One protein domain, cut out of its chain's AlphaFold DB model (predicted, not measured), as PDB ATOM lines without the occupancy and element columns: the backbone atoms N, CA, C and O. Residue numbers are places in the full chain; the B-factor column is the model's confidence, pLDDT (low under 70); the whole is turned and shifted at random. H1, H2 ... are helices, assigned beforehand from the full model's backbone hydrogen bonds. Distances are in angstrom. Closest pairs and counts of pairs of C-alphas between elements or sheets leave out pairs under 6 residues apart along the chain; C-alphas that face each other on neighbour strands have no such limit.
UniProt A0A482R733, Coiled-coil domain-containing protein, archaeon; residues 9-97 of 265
ATOM      1  N   ASP A   9     -18.389  63.855 -21.243       86.38
ATOM      2  CA  ASP A   9     -17.945  63.545 -19.885       86.38
ATOM      3  C   ASP A   9     -19.128  63.556 -18.900       86.38
ATOM      4  O   ASP A   9     -19.335  62.592 -18.160       86.38
ATOM      5  N   ALA A  10     -19.992  64.576 -18.963       89.12
ATOM      6  CA  ALA A  10     -21.209  64.640 -18.150       89.12
ATOM      7  C   ALA A  10     -22.172  63.468 -18.421       89.12
ATOM      8  O   ALA A  10     -22.770  62.925 -17.492       89.12
ATOM      9  N   GLN A  11     -22.304  63.040 -19.681       89.69
ATOM     10  CA  GLN A  11     -23.105  61.865 -20.036       89.69
ATOM     11  C   GLN A  11     -22.493  60.561 -19.518       89.69
ATOM     12  O   GLN A  11     -23.229  59.678 -19.078       89.69
ATOM     13  N   THR A  12     -21.165  60.418 -19.551       88.56
ATOM     14  CA  THR A  12     -20.519  59.232 -18.976       88.56
ATOM     15  C   THR A  12     -20.714  59.146 -17.471       88.56
ATOM     16  O   THR A  12     -20.930  58.050 -16.958       88.56
ATOM     17  N   GLU A  13     -20.702  60.282 -16.776       91.12
ATOM     18  CA  GLU A  13     -20.894  60.321 -15.330       91.12
ATOM     19  C   GLU A  13     -22.343  60.004 -14.930       91.12
ATOM     20  O   GLU A  13     -22.564  59.185 -14.042       91.12
ATOM     21  N   ASP A  14     -23.340  60.525 -15.659       92.00
ATOM     22  CA  ASP A  14     -24.749  60.136 -15.469       92.00
ATOM     23  C   ASP A  14     -24.958  58.625 -15.667       92.00
ATOM     24  O   ASP A  14     -25.616  57.950 -14.871       92.00
ATOM     25  N   LEU A  15     -24.352  58.053 -16.711       90.56
ATOM     26  CA  LEU A  15     -24.438  56.617 -16.969       90.56
ATOM     27  C   LEU A  15     -23.765  55.788 -15.871       90.56
ATOM     28  O   LEU A  15     -24.297  54.734 -15.517       90.56
ATOM     29  N   ARG A  16     -22.639  56.250 -15.315       92.19
ATOM     30  CA  ARG A  16     -21.975  55.601 -14.172       92.19
ATOM     31  C   ARG A  16     -22.862  55.611 -12.937       92.19
ATOM     32  O   ARG A  16     -23.096  54.540 -12.382       92.19
ATOM     33  N   GLN A  17     -23.432  56.764 -12.587       94.38
ATOM     34  CA  GLN A  17     -24.337  56.878 -11.444       94.38
ATOM     35  C   GLN A  17     -25.532  55.927 -11.587       94.38
ATOM     36  O   GLN A  17     -25.889  55.198 -10.665       94.38
ATOM     37  N   ARG A  18     -26.119  55.844 -12.786       92.94
ATOM     38  CA  ARG A  18     -27.234  54.923 -13.064       92.94
ATOM     39  C   ARG A  18     -26.848  53.449 -12.965       92.94
ATOM     40  O   ARG A  18     -27.721  52.620 -12.695       92.94
ATOM     41  N   VAL A  19     -25.596  53.096 -13.254       93.44
ATOM     42  CA  VAL A  19     -25.083  51.731 -13.073       93.44
ATOM     43  C   VAL A  19     -24.927  51.430 -11.589       93.44
ATOM     44  O   VAL A  19     -25.416  50.392 -11.148       93.44
ATOM     45  N   GLU A  20     -24.336  52.346 -10.827       93.75
ATOM     46  CA  GLU A  20     -24.134  52.205  -9.385       93.75
ATOM     47  C   GLU A  20     -25.469  52.079  -8.634       93.75
ATOM     48  O   GLU A  20     -25.682  51.120  -7.892       93.75
ATOM     49  N   ASP A  21     -26.441  52.945  -8.935       93.56
ATOM     50  CA  ASP A  21     -27.784  52.885  -8.347       93.56
ATOM     51  C   ASP A  21     -28.484  51.543  -8.623       93.56
ATOM     52  O   ASP A  21     -29.224  51.012  -7.787       93.56
ATOM     53  N   LYS A  22     -28.295  50.986  -9.825       93.31
ATOM     54  CA  LYS A  22     -28.857  49.678 -10.190       93.31
ATOM     55  C   LYS A  22     -28.129  48.540  -9.487       93.31
ATOM     56  O   LYS A  22     -28.799  47.608  -9.048       93.31
ATOM     57  N   GLN A  23     -26.806  48.612  -9.366       91.62
ATOM     58  CA  GLN A  23     -26.009  47.631  -8.632       91.62
ATOM     59  C   GLN A  23     -26.431  47.585  -7.164       91.62
ATOM     60  O   GLN A  23     -26.772  46.509  -6.677       91.62
ATOM     61  N   ALA A  24     -26.563  48.743  -6.513       93.31
ATOM     62  CA  ALA A  24     -27.034  48.834  -5.134       93.31
ATOM     63  C   ALA A  24     -28.431  48.210  -4.953       93.31
ATOM     64  O   ALA A  24     -28.668  47.450  -4.014       93.31
ATOM     65  N   LYS A  25     -29.365  48.465  -5.881       93.94
ATOM     66  CA  LYS A  25     -30.694  47.824  -5.859       93.94
ATOM     67  C   LYS A  25     -30.613  46.309  -6.055       93.94
ATOM     68  O   LYS A  25     -31.316  45.575  -5.366       93.94
ATOM     69  N   CYS A  26     -29.776  45.830  -6.974       91.62
ATOM     70  CA  CYS A  26     -29.560  44.398  -7.181       91.62
ATOM     71  C   CYS A  26     -29.001  43.729  -5.921       91.62
ATOM     72  O   CYS A  26     -29.520  42.693  -5.515       91.62
ATOM     73  N   GLU A  27     -28.011  44.332  -5.267       91.00
ATOM     74  CA  GLU A  27     -27.434  43.825  -4.017       91.00
ATOM     75  C   GLU A  27     -28.468  43.754  -2.890       91.00
ATOM     76  O   GLU A  27     -28.553  42.742  -2.188       91.00
ATOM     77  N   GLN A  28     -29.311  44.783  -2.753       93.56
ATOM     78  CA  GLN A  28     -30.417  44.781  -1.791       93.56
ATOM     79  C   GLN A  28     -31.398  43.634  -2.060       93.56
ATOM     80  O   GLN A  28     -31.765  42.909  -1.134       93.56
ATOM     81  N   ILE A  29     -31.789  43.428  -3.322       92.88
ATOM     82  CA  ILE A  29     -32.703  42.346  -3.717       92.88
ATOM     83  C   ILE A  29     -32.072  40.976  -3.452       92.88
ATOM     84  O   ILE A  29     -32.731  40.103  -2.892       92.88
ATOM     85  N   VAL A  30     -30.799  40.780  -3.807       89.12
ATOM     86  CA  VAL A  30     -30.073  39.521  -3.569       89.12
ATOM     87  C   VAL A  30     -29.974  39.227  -2.074       89.12
ATOM     88  O   VAL A  30     -30.217  38.096  -1.651       89.12
ATOM     89  N   THR A  31     -29.684  40.239  -1.258       89.56
ATOM     90  CA  THR A  31     -29.603  40.100   0.203       89.56
ATOM     91  C   THR A  31     -30.968  39.755   0.806       89.56
ATOM     92  O   THR A  31     -31.082  38.822   1.598       89.56
ATOM     93  N   ALA A  32     -32.032  40.443   0.383       93.00
ATOM     94  CA  ALA A  32     -33.392  40.151   0.835       93.00
ATOM     95  C   ALA A  32     -33.845  38.739   0.419       93.00
ATOM     96  O   ALA A  32     -34.426  38.003   1.216       93.00
ATOM     97  N   PHE A  33     -33.537  38.331  -0.813       89.88
ATOM     98  CA  PHE A  33     -33.900  37.018  -1.339       89.88
ATOM     99  C   PHE A  33     -33.128  35.880  -0.662       89.88
ATOM    100  O   PHE A  33     -33.704  34.839  -0.354       89.88
ATOM    101  N   THR A  34     -31.835  36.061  -0.391       86.88
ATOM    102  CA  THR A  34     -31.022  35.067   0.330       86.88
ATOM    103  C   THR A  34     -31.462  34.911   1.786       86.88
ATOM    104  O   THR A  34     -31.533  33.779   2.275       86.88
ATOM    105  N   ALA A  35     -31.844  36.004   2.453       88.12
ATOM    106  CA  ALA A  35     -32.450  35.958   3.784       88.12
ATOM    107  C   ALA A  35     -33.781  35.184   3.773       88.12
ATOM    108  O   ALA A  35     -33.950  34.247   4.552       88.12
ATOM    109  N   PHE A  36     -34.669  35.492   2.822       89.69
ATOM    110  CA  PHE A  36     -35.940  34.784   2.643       89.69
ATOM    111  C   PHE A  36     -35.746  33.284   2.355       89.69
ATOM    112  O   PHE A  36     -36.385  32.440   2.986       89.69
ATOM    113  N   LYS A  37     -34.816  32.926   1.454       87.25
ATOM    114  CA  LYS A  37     -34.449  31.522   1.185       87.25
ATOM    115  C   LYS A  37     -33.980  30.807   2.456       87.25
ATOM    116  O   LYS A  37     -34.361  29.660   2.679       87.25
ATOM    117  N   SER A  38     -33.176  31.473   3.283       85.19
ATOM    118  CA  SER A  38     -32.630  30.900   4.521       85.19
ATOM    119  C   SER A  38     -33.715  30.656   5.575       85.19
ATOM    120  O   SER A  38     -33.725  29.603   6.209       85.19
ATOM    121  N   GLU A  39     -34.663  31.583   5.722       86.25
ATOM    122  CA  GLU A  39     -35.807  31.457   6.635       86.25
ATOM    123  C   GLU A  39     -36.747  30.308   6.228       86.25
ATOM    124  O   GLU A  39     -37.105  29.453   7.046       86.25
ATOM    125  N   MET A  40     -37.088  30.232   4.937       85.81
ATOM    126  CA  MET A  40     -37.915  29.154   4.388       85.81
ATOM    127  C   MET A  40     -37.237  27.788   4.513       85.81
ATOM    128  O   MET A  40     -37.872  26.813   4.915       85.81
ATOM    129  N   ALA A  41     -35.937  27.708   4.226       83.88
ATOM    130  CA  ALA A  41     -35.185  26.464   4.340       83.88
ATOM    131  C   ALA A  41     -34.963  26.027   5.802       83.88
ATOM    132  O   ALA A  41     -34.907  24.828   6.074       83.88
ATOM    133  N   GLY A  42     -34.891  26.969   6.749       81.38
ATOM    134  CA  GLY A  42     -34.855  26.680   8.187       81.38
ATOM    135  C   GLY A  42     -36.160  26.079   8.719       81.38
ATOM    136  O   GLY A  42     -36.135  25.271   9.645       81.38
ATOM    137  N   SER A  43     -37.289  26.418   8.091       81.75
ATOM    138  CA  SER A  43     -38.618  25.873   8.413       81.75
ATOM    139  C   SER A  43     -38.930  24.558   7.679       81.75
ATOM    140  O   SER A  43     -39.978  23.949   7.902       81.75
ATOM    141  N   ALA A  44     -38.034  24.106   6.796       81.62
ATOM    142  CA  ALA A  44     -38.236  22.924   5.971       81.62
ATOM    143  C   ALA A  44     -37.876  21.617   6.703       81.62
ATOM    144  O   ALA A  44     -36.901  21.520   7.454       81.62
ATOM    145  N   VAL A  45     -38.649  20.566   6.422       80.31
ATOM    146  CA  VAL A  45     -38.435  19.203   6.931       80.31
ATOM    147  C   VAL A  45     -37.933  18.277   5.829       80.31
ATOM    148  O   VAL A  45     -38.309  18.388   4.663       80.31
ATOM    149  N   ASN A  46     -37.065  17.339   6.196       76.69
ATOM    150  CA  ASN A  46     -36.505  16.375   5.261       76.69
ATOM    151  C   ASN A  46     -37.574  15.357   4.825       76.69
ATOM    152  O   ASN A  46     -38.122  14.635   5.657       76.69
ATOM    153  N   SER A  47     -37.805  15.244   3.515       78.56
ATOM    154  CA  SER A  47     -38.828  14.365   2.931       78.56
ATOM    155  C   SER A  47     -38.682  12.878   3.287       78.56
ATOM    156  O   SER A  47     -39.666  12.151   3.206       78.56
ATOM    157  N   HIS A  48     -37.483  12.410   3.648       73.75
ATOM    158  CA  HIS A  48     -37.204  11.000   3.945       73.75
ATOM    159  C   HIS A  48     -37.177  10.680   5.447       73.75
ATOM    160  O   HIS A  48     -37.381   9.536   5.836       73.75
ATOM    161  N   THR A  49     -36.898  11.671   6.302       76.81
ATOM    162  CA  THR A  49     -36.747  11.465   7.758       76.81
ATOM    163  C   THR A  49     -37.760  12.242   8.598       76.81
ATOM    164  O   THR A  49     -37.834  12.020   9.803       76.81
ATOM    165  N   GLY A  50     -38.519  13.165   7.995       75.94
ATOM    166  CA  GLY A  50     -39.500  14.027   8.665       75.94
ATOM    167  C   GLY A  50     -38.901  15.026   9.661       75.94
ATOM    168  O   GLY A  50     -39.638  15.775  10.293       75.94
ATOM    169  N   ARG A  51     -37.572  15.040   9.829       79.81
ATOM    170  CA  ARG A  51     -36.870  15.899  10.790       79.81
ATOM    171  C   ARG A  51     -36.488  17.244  10.157       79.81
ATOM    172  O   ARG A  51     -36.198  17.271   8.956       79.81
ATOM    173  N   PRO A  52     -36.440  18.336  10.945       81.25
ATOM    174  CA  PRO A  52     -35.907  19.618  10.489       81.25
ATOM    175  C   PRO A  52     -34.469  19.478   9.984       81.25
ATOM    176  O   PRO A  52     -33.684  18.688  10.521       81.25
ATOM    177  N   ILE A  53     -34.117  20.241   8.951       80.62
ATOM    178  CA  ILE A  53     -32.755  20.250   8.411       80.62
ATOM    179  C   ILE A  53     -31.813  20.897   9.443       80.62
ATOM    180  O   ILE A  53     -32.090  22.002   9.910       80.62
ATOM    181  N   PRO A  54     -30.681  20.262   9.807       82.81
ATOM    182  CA  PRO A  54     -29.720  20.872  10.719       82.81
ATOM    183  C   PRO A  54     -29.163  22.186  10.158       82.81
ATOM    184  O   PRO A  54     -28.715  22.232   9.011       82.81
ATOM    185  N   HIS A  55     -29.103  23.223  10.997       82.38
ATOM    186  CA  HIS A  55     -28.623  24.560  10.620       82.38
ATOM    187  C   HIS A  55     -27.215  24.543   9.990       82.38
ATOM    188  O   HIS A  55     -26.929  25.292   9.063       82.38
ATOM    189  N   VAL A  56     -26.343  23.632  10.439       85.31
ATOM    190  CA  VAL A  56     -24.989  23.439   9.884       85.31
ATOM    191  C   VAL A  56     -25.031  22.963   8.426       85.31
ATOM    192  O   VAL A  56     -24.263  23.432   7.588       85.31
ATOM    193  N   THR A  57     -25.947  22.049   8.098       84.75
ATOM    194  CA  THR A  57     -26.117  21.526   6.737       84.75
ATOM    195  C   THR A  57     -26.711  22.586   5.813       84.75
ATOM    196  O   THR A  57     -26.287  22.692   4.664       84.75
ATOM    197  N   LEU A  58     -27.647  23.394   6.324       84.44
ATOM    198  CA  LEU A  58     -28.234  24.515   5.591       84.44
ATOM    199  C   LEU A  58     -27.190  25.593   5.269       84.44
ATOM    200  O   LEU A  58     -27.069  25.993   4.113       84.44
ATOM    201  N   ALA A  59     -26.380  25.993   6.254       85.69
ATOM    202  CA  ALA A  59     -25.288  26.943   6.049       85.69
ATOM    203  C   ALA A  59     -24.309  26.456   4.966       85.69
ATOM    204  O   ALA A  59     -23.935  27.225   4.086       85.69
ATOM    205  N   ARG A  60     -23.971  25.158   4.966       88.94
ATOM    206  CA  ARG A  60     -23.128  24.550   3.926       88.94
ATOM    207  C   ARG A  60     -23.766  24.608   2.532       88.94
ATOM    208  O   ARG A  60     -23.056  24.796   1.551       88.94
ATOM    209  N   PHE A  61     -25.079  24.415   2.411       87.50
ATOM    210  CA  PHE A  61     -25.753  24.529   1.112       87.50
ATOM    211  C   PHE A  61     -25.767  25.965   0.598       87.50
ATOM    212  O   PHE A  61     -25.500  26.167  -0.581       87.50
ATOM    213  N   ILE A  62     -25.985  26.946   1.477       86.81
ATOM    214  CA  ILE A  62     -25.937  28.370   1.120       86.81
ATOM    215  C   ILE A  62     -24.537  28.761   0.627       86.81
ATOM    216  O   ILE A  62     -24.418  29.447  -0.385       86.81
ATOM    217  N   THR A  63     -23.472  28.302   1.295       88.88
ATOM    218  CA  THR A  63     -22.099  28.583   0.842       88.88
ATOM    219  C   THR A  63     -21.799  27.935  -0.507       88.88
ATOM    220  O   THR A  63     -21.251  28.589  -1.382       88.88
ATOM    221  N   VAL A  64     -22.214  26.680  -0.715       92.00
ATOM    222  CA  VAL A  64     -21.996  25.980  -1.993       92.00
ATOM    223  C   VAL A  64     -22.788  26.621  -3.135       92.00
ATOM    224  O   VAL A  64     -22.265  26.737  -4.240       92.00
ATOM    225  N   GLU A  65     -24.034  27.038  -2.890       90.12
ATOM    226  CA  GLU A  65     -24.853  27.761  -3.872       90.12
ATOM    227  C   GLU A  65     -24.179  29.083  -4.259       90.12
ATOM    228  O   GLU A  65     -23.990  29.350  -5.442       90.12
ATOM    229  N   ARG A  66     -23.710  29.850  -3.267       88.81
ATOM    230  CA  ARG A  66     -22.977  31.099  -3.495       88.81
ATOM    231  C   ARG A  66     -21.707  30.889  -4.325       88.81
ATOM    232  O   ARG A  66     -21.496  31.613  -5.294       88.81
ATOM    233  N   ASP A  67     -20.879  29.904  -3.975       93.12
ATOM    234  CA  ASP A  67     -19.643  29.611  -4.712       93.12
ATOM    235  C   ASP A  67     -19.940  29.253  -6.179       93.12
ATOM    236  O   ASP A  67     -19.200  29.629  -7.093       93.12
ATOM    237  N   LYS A  68     -21.051  28.543  -6.417       94.38
ATOM    238  CA  LYS A  68     -21.511  28.189  -7.763       94.38
ATOM    239  C   LYS A  68     -22.043  29.391  -8.533       94.38
ATOM    240  O   LYS A  68     -21.713  29.523  -9.710       94.38
ATOM    241  N   ASP A  69     -22.792  30.283  -7.893       90.25
ATOM    242  CA  ASP A  69     -23.254  31.527  -8.515       90.25
ATOM    243  C   ASP A  69     -22.069  32.421  -8.925       90.25
ATOM    244  O   ASP A  69     -22.037  32.946 -10.041       90.25
ATOM    245  N   GLU A  70     -21.040  32.527  -8.076       91.94
ATOM    246  CA  GLU A  70     -19.799  33.248  -8.388       91.94
ATOM    247  C   GLU A  70     -19.022  32.591  -9.551       91.94
ATOM    248  O   GLU A  70     -18.432  33.276 -10.394       91.94
ATOM    249  N   GLU A  71     -19.022  31.257  -9.638       95.12
ATOM    250  CA  GLU A  71     -18.446  30.516 -10.767       95.12
ATOM    251  C   GLU A  71     -19.209  30.792 -12.074       95.12
ATOM    252  O   GLU A  71     -18.590  31.128 -13.091       95.12
ATOM    253  N   VAL A  72     -20.543  30.726 -12.046       95.94
ATOM    254  CA  VAL A  72     -21.405  30.994 -13.206       95.94
ATOM    255  C   VAL A  72     -21.225  32.427 -13.700       95.94
ATOM    256  O   VAL A  72     -20.996  32.625 -14.895       95.94
ATOM    257  N   ALA A  73     -21.244  33.419 -12.805       92.12
ATOM    258  CA  ALA A  73     -21.047  34.823 -13.164       92.12
ATOM    259  C   ALA A  73     -19.691  35.052 -13.855       92.12
ATOM    260  O   ALA A  73     -19.599  35.745 -14.874       92.12
ATOM    261  N   ARG A  74     -18.629  34.407 -13.357       95.19
ATOM    262  CA  ARG A  74     -17.283  34.476 -13.946       95.19
ATOM    263  C   ARG A  74     -17.233  33.877 -15.349       95.19
ATOM    264  O   ARG A  74     -16.629  34.463 -16.250       95.19
ATOM    265  N   VAL A  75     -17.860  32.716 -15.546       96.31
ATOM    266  CA  VAL A  75     -17.927  32.054 -16.857       96.31
ATOM    267  C   VAL A  75     -18.752  32.881 -17.841       96.31
ATOM    268  O   VAL A  75     -18.325  33.059 -18.980       96.31
ATOM    269  N   GLN A  76     -19.882  33.445 -17.410       96.81
ATOM    270  CA  GLN A  76     -20.719  34.316 -18.239       96.81
ATOM    271  C   GLN A  76     -19.976  35.578 -18.681       96.81
ATOM    272  O   GLN A  76     -19.989  35.908 -19.865       96.81
ATOM    273  N   LEU A  77     -19.257  36.246 -17.773       95.12
ATOM    274  CA  LEU A  77     -18.421  37.397 -18.126       95.12
ATOM    275  C   LEU A  77     -17.345  37.024 -19.148       95.12
ATOM    276  O   LEU A  77     -17.145  37.742 -20.129       95.12
ATOM    277  N   LYS A  78     -16.683  35.875 -18.962       96.44
ATOM    278  CA  LYS A  78     -15.702  35.370 -19.928       96.44
ATOM    279  C   LYS A  78     -16.348  35.065 -21.280       96.44
ATOM    280  O   LYS A  78     -15.755  35.379 -22.308       96.44
ATOM    281  N   HIS A  79     -17.548  34.490 -21.292       96.38
ATOM    282  CA  HIS A  79     -18.296  34.212 -22.515       96.38
ATOM    283  C   HIS A  79     -18.648  35.501 -23.268       96.38
ATOM    284  O   HIS A  79     -18.318  35.609 -24.444       96.38
ATOM    285  N   ILE A  80     -19.211  36.504 -22.585       97.25
ATOM    286  CA  ILE A  80     -19.525  37.819 -23.169       97.25
ATOM    287  C   ILE A  80     -18.257  38.478 -23.725       97.25
ATOM    288  O   ILE A  80     -18.256  39.009 -24.837       97.25
ATOM    289  N   HIS A  81     -17.153  38.415 -22.976       95.56
ATOM    290  CA  HIS A  81     -15.876  38.967 -23.412       95.56
ATOM    291  C   HIS A  81     -15.357  38.285 -24.682       95.56
ATOM    292  O   HIS A  81     -14.993  38.967 -25.638       95.56
ATOM    293  N   LEU A  82     -15.353  36.949 -24.711       96.94
ATOM    294  CA  LEU A  82     -14.921  36.176 -25.874       96.94
ATOM    295  C   LEU A  82     -15.833  36.408 -27.076       96.94
ATOM    296  O   LEU A  82     -15.334  36.593 -28.178       96.94
ATOM    297  N   GLN A  83     -17.148  36.477 -26.875       97.81
ATOM    298  CA  GLN A  83     -18.094  36.785 -27.942       97.81
ATOM    299  C   GLN A  83     -17.813  38.168 -28.546       97.81
ATOM    300  O   GLN A  83     -17.745  38.298 -29.763       97.81
ATOM    301  N   SER A  84     -17.557  39.183 -27.711       96.88
ATOM    302  CA  SER A  84     -17.161  40.515 -28.187       96.88
ATOM    303  C   SER A  84     -15.808  40.516 -28.907       96.88
ATOM    304  O   SER A  84     -15.608  41.300 -29.833       96.88
ATOM    305  N   GLN A  85     -14.859  39.667 -28.500       96.94
ATOM    306  CA  GLN A  85     -13.595  39.520 -29.224       96.94
ATOM    307  C   GLN A  85     -13.796  38.864 -30.590       96.94
ATOM    308  O   GLN A  85     -13.225  39.339 -31.568       96.94
ATOM    309  N   VAL A  86     -14.614  37.811 -30.667       97.44
ATOM    310  CA  VAL A  86     -14.928  37.121 -31.923       97.44
ATOM    311  C   VAL A  86     -15.557  38.093 -32.911       97.44
ATOM    312  O   VAL A  86     -15.028  38.244 -34.006       97.44
ATOM    313  N   THR A  87     -16.586  38.843 -32.507       97.38
ATOM    314  CA  THR A  87     -17.233  39.809 -33.410       97.38
ATOM    315  C   THR A  87     -16.262  40.886 -33.894       97.38
ATOM    316  O   THR A  87     -16.236  41.208 -35.079       97.38
ATOM    317  N   LYS A  88     -15.389  41.401 -33.017       96.94
ATOM    318  CA  LYS A  88     -14.341  42.363 -33.408       96.94
ATOM    319  C   LYS A  88     -13.350  41.775 -34.413       96.94
ATOM    320  O   LYS A  88     -12.941  42.470 -35.343       96.94
ATOM    321  N   LEU A  89     -12.934  40.524 -34.219       95.88
ATOM    322  CA  LEU A  89     -12.011  39.842 -35.126       95.88
ATOM    323  C   LEU A  89     -12.669  39.543 -36.476       95.88
ATOM    324  O   LEU A  89     -12.032  39.751 -37.505       95.88
ATOM    325  N   GLU A  90     -13.936  39.134 -36.489       95.44
ATOM    326  CA  GLU A  90     -14.721  38.919 -37.710       95.44
ATOM    327  C   GLU A  90     -14.900  40.218 -38.508       95.44
ATOM    328  O   GLU A  90     -14.684  40.242 -39.719       95.44
ATOM    329  N   GLU A  91     -15.218  41.333 -37.843       95.81
ATOM    330  CA  GLU A  91     -15.306  42.643 -38.495       95.81
ATOM    331  C   GLU A  91     -13.958  43.095 -39.075       95.81
ATOM    332  O   GLU A  91     -13.904  43.647 -40.178       95.81
ATOM    333  N   ALA A  92     -12.861  42.866 -38.347       93.44
ATOM    334  CA  ALA A  92     -11.517  43.181 -38.820       93.44
ATOM    335  C   ALA A  92     -11.112  42.305 -40.016       93.44
ATOM    336  O   ALA A  92     -10.524  42.814 -40.975       93.44
ATOM    337  N   LEU A  93     -11.456  41.014 -39.982       92.81
ATOM    338  CA  LEU A  93     -11.224  40.076 -41.076       92.81
ATOM    339  C   LEU A  93     -11.981  40.514 -42.330       92.81
ATOM    340  O   LEU A  93     -11.364  40.706 -43.376       92.81
ATOM    341  N   LYS A  94     -13.279  40.803 -42.200       91.31
ATOM    342  CA  LYS A  94     -14.130  41.248 -43.310       91.31
ATOM    343  C   LYS A  94     -13.608  42.525 -43.976       91.31
ATOM    344  O   LYS A  94     -13.615  42.632 -45.199       91.31
ATOM    345  N   LYS A  95     -13.123  43.492 -43.188       88.25
ATOM    346  CA  LYS A  95     -12.495  44.717 -43.722       88.25
ATOM    347  C   LYS A  95     -11.223  44.410 -44.512       88.25
ATOM    348  O   LYS A  95     -10.994  45.024 -45.548       88.25
ATOM    349  N   ARG A  96     -10.396  43.470 -44.040       84.62
ATOM    350  CA  ARG A  96      -9.187  43.041 -44.760       84.62
ATOM    351  C   ARG A  96      -9.515  42.323 -46.064       84.62
ATOM    352  O   ARG A  96      -8.880  42.614 -47.070       84.62
ATOM    353  N   GLU A  97     -10.495  41.426 -46.050       85.00
ATOM    354  CA  GLU A  97     -10.921  40.678 -47.238       85.00
ATOM    355  C   GLU A  97     -11.463  41.608 -48.326       85.00
ATOM    356  O   GLU A  97     -11.033  41.509 -49.469       85.00
TER     357      GLU A  97
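AT A GLANCE: This is residues 9 to 97 of the 265 residues of the protein "Coiled-coil domain-containing protein" of archaeon (UniProt A0A482R733). Two long helices, H2 and H1, make an open V, a helical hairpin whose helices come together at one end, where a looped link of residues 43 to 54 joins them. Away from that end the two arms spread, and residues 67 to 97 of H2 and 9 to 33 of H1 stand free. The printed part has 89 residues with two named helices, H1 then H2, and no named strand; its class is all helix. It is extended, with a radius of gyration of the C-alphas of 21.4 A, and flat, spanning 68 by 36 by 16 A.

IN THESE COORDINATES: H2, the longest helix, holds residues 55 to 97 and measures 62.6 A from first to last C-alpha, ending at C-alpha 97 at (-10.921, 40.678, -47.238). H1 holds residues 9 to 42 and measures 49.3 A, beginning at C-alpha 9 at (-17.945, 63.545, -19.885).

HOW THE PARTS SIT: H2 touches H1 with residues 55 to 62 alone, and H1 touches H2 with residues 38 to 42 alone. Their closest C-alphas, those of Gly 42 and His 55, are 7.0 A apart. The helices run opposite ways at a shallow tilt of 33 degrees, only just short of steep. In H1 and H2 every O i to N i+4 pair is within hydrogen-bond range.

THE WHOLE: The two C-alphas farthest apart, those of Arg 51 and Glu 97, are 68.2 A apart. The link from H1 to H2 is long, with 12 residues. The printed part has no cut, and no printed residue is under 70 in pLDDT.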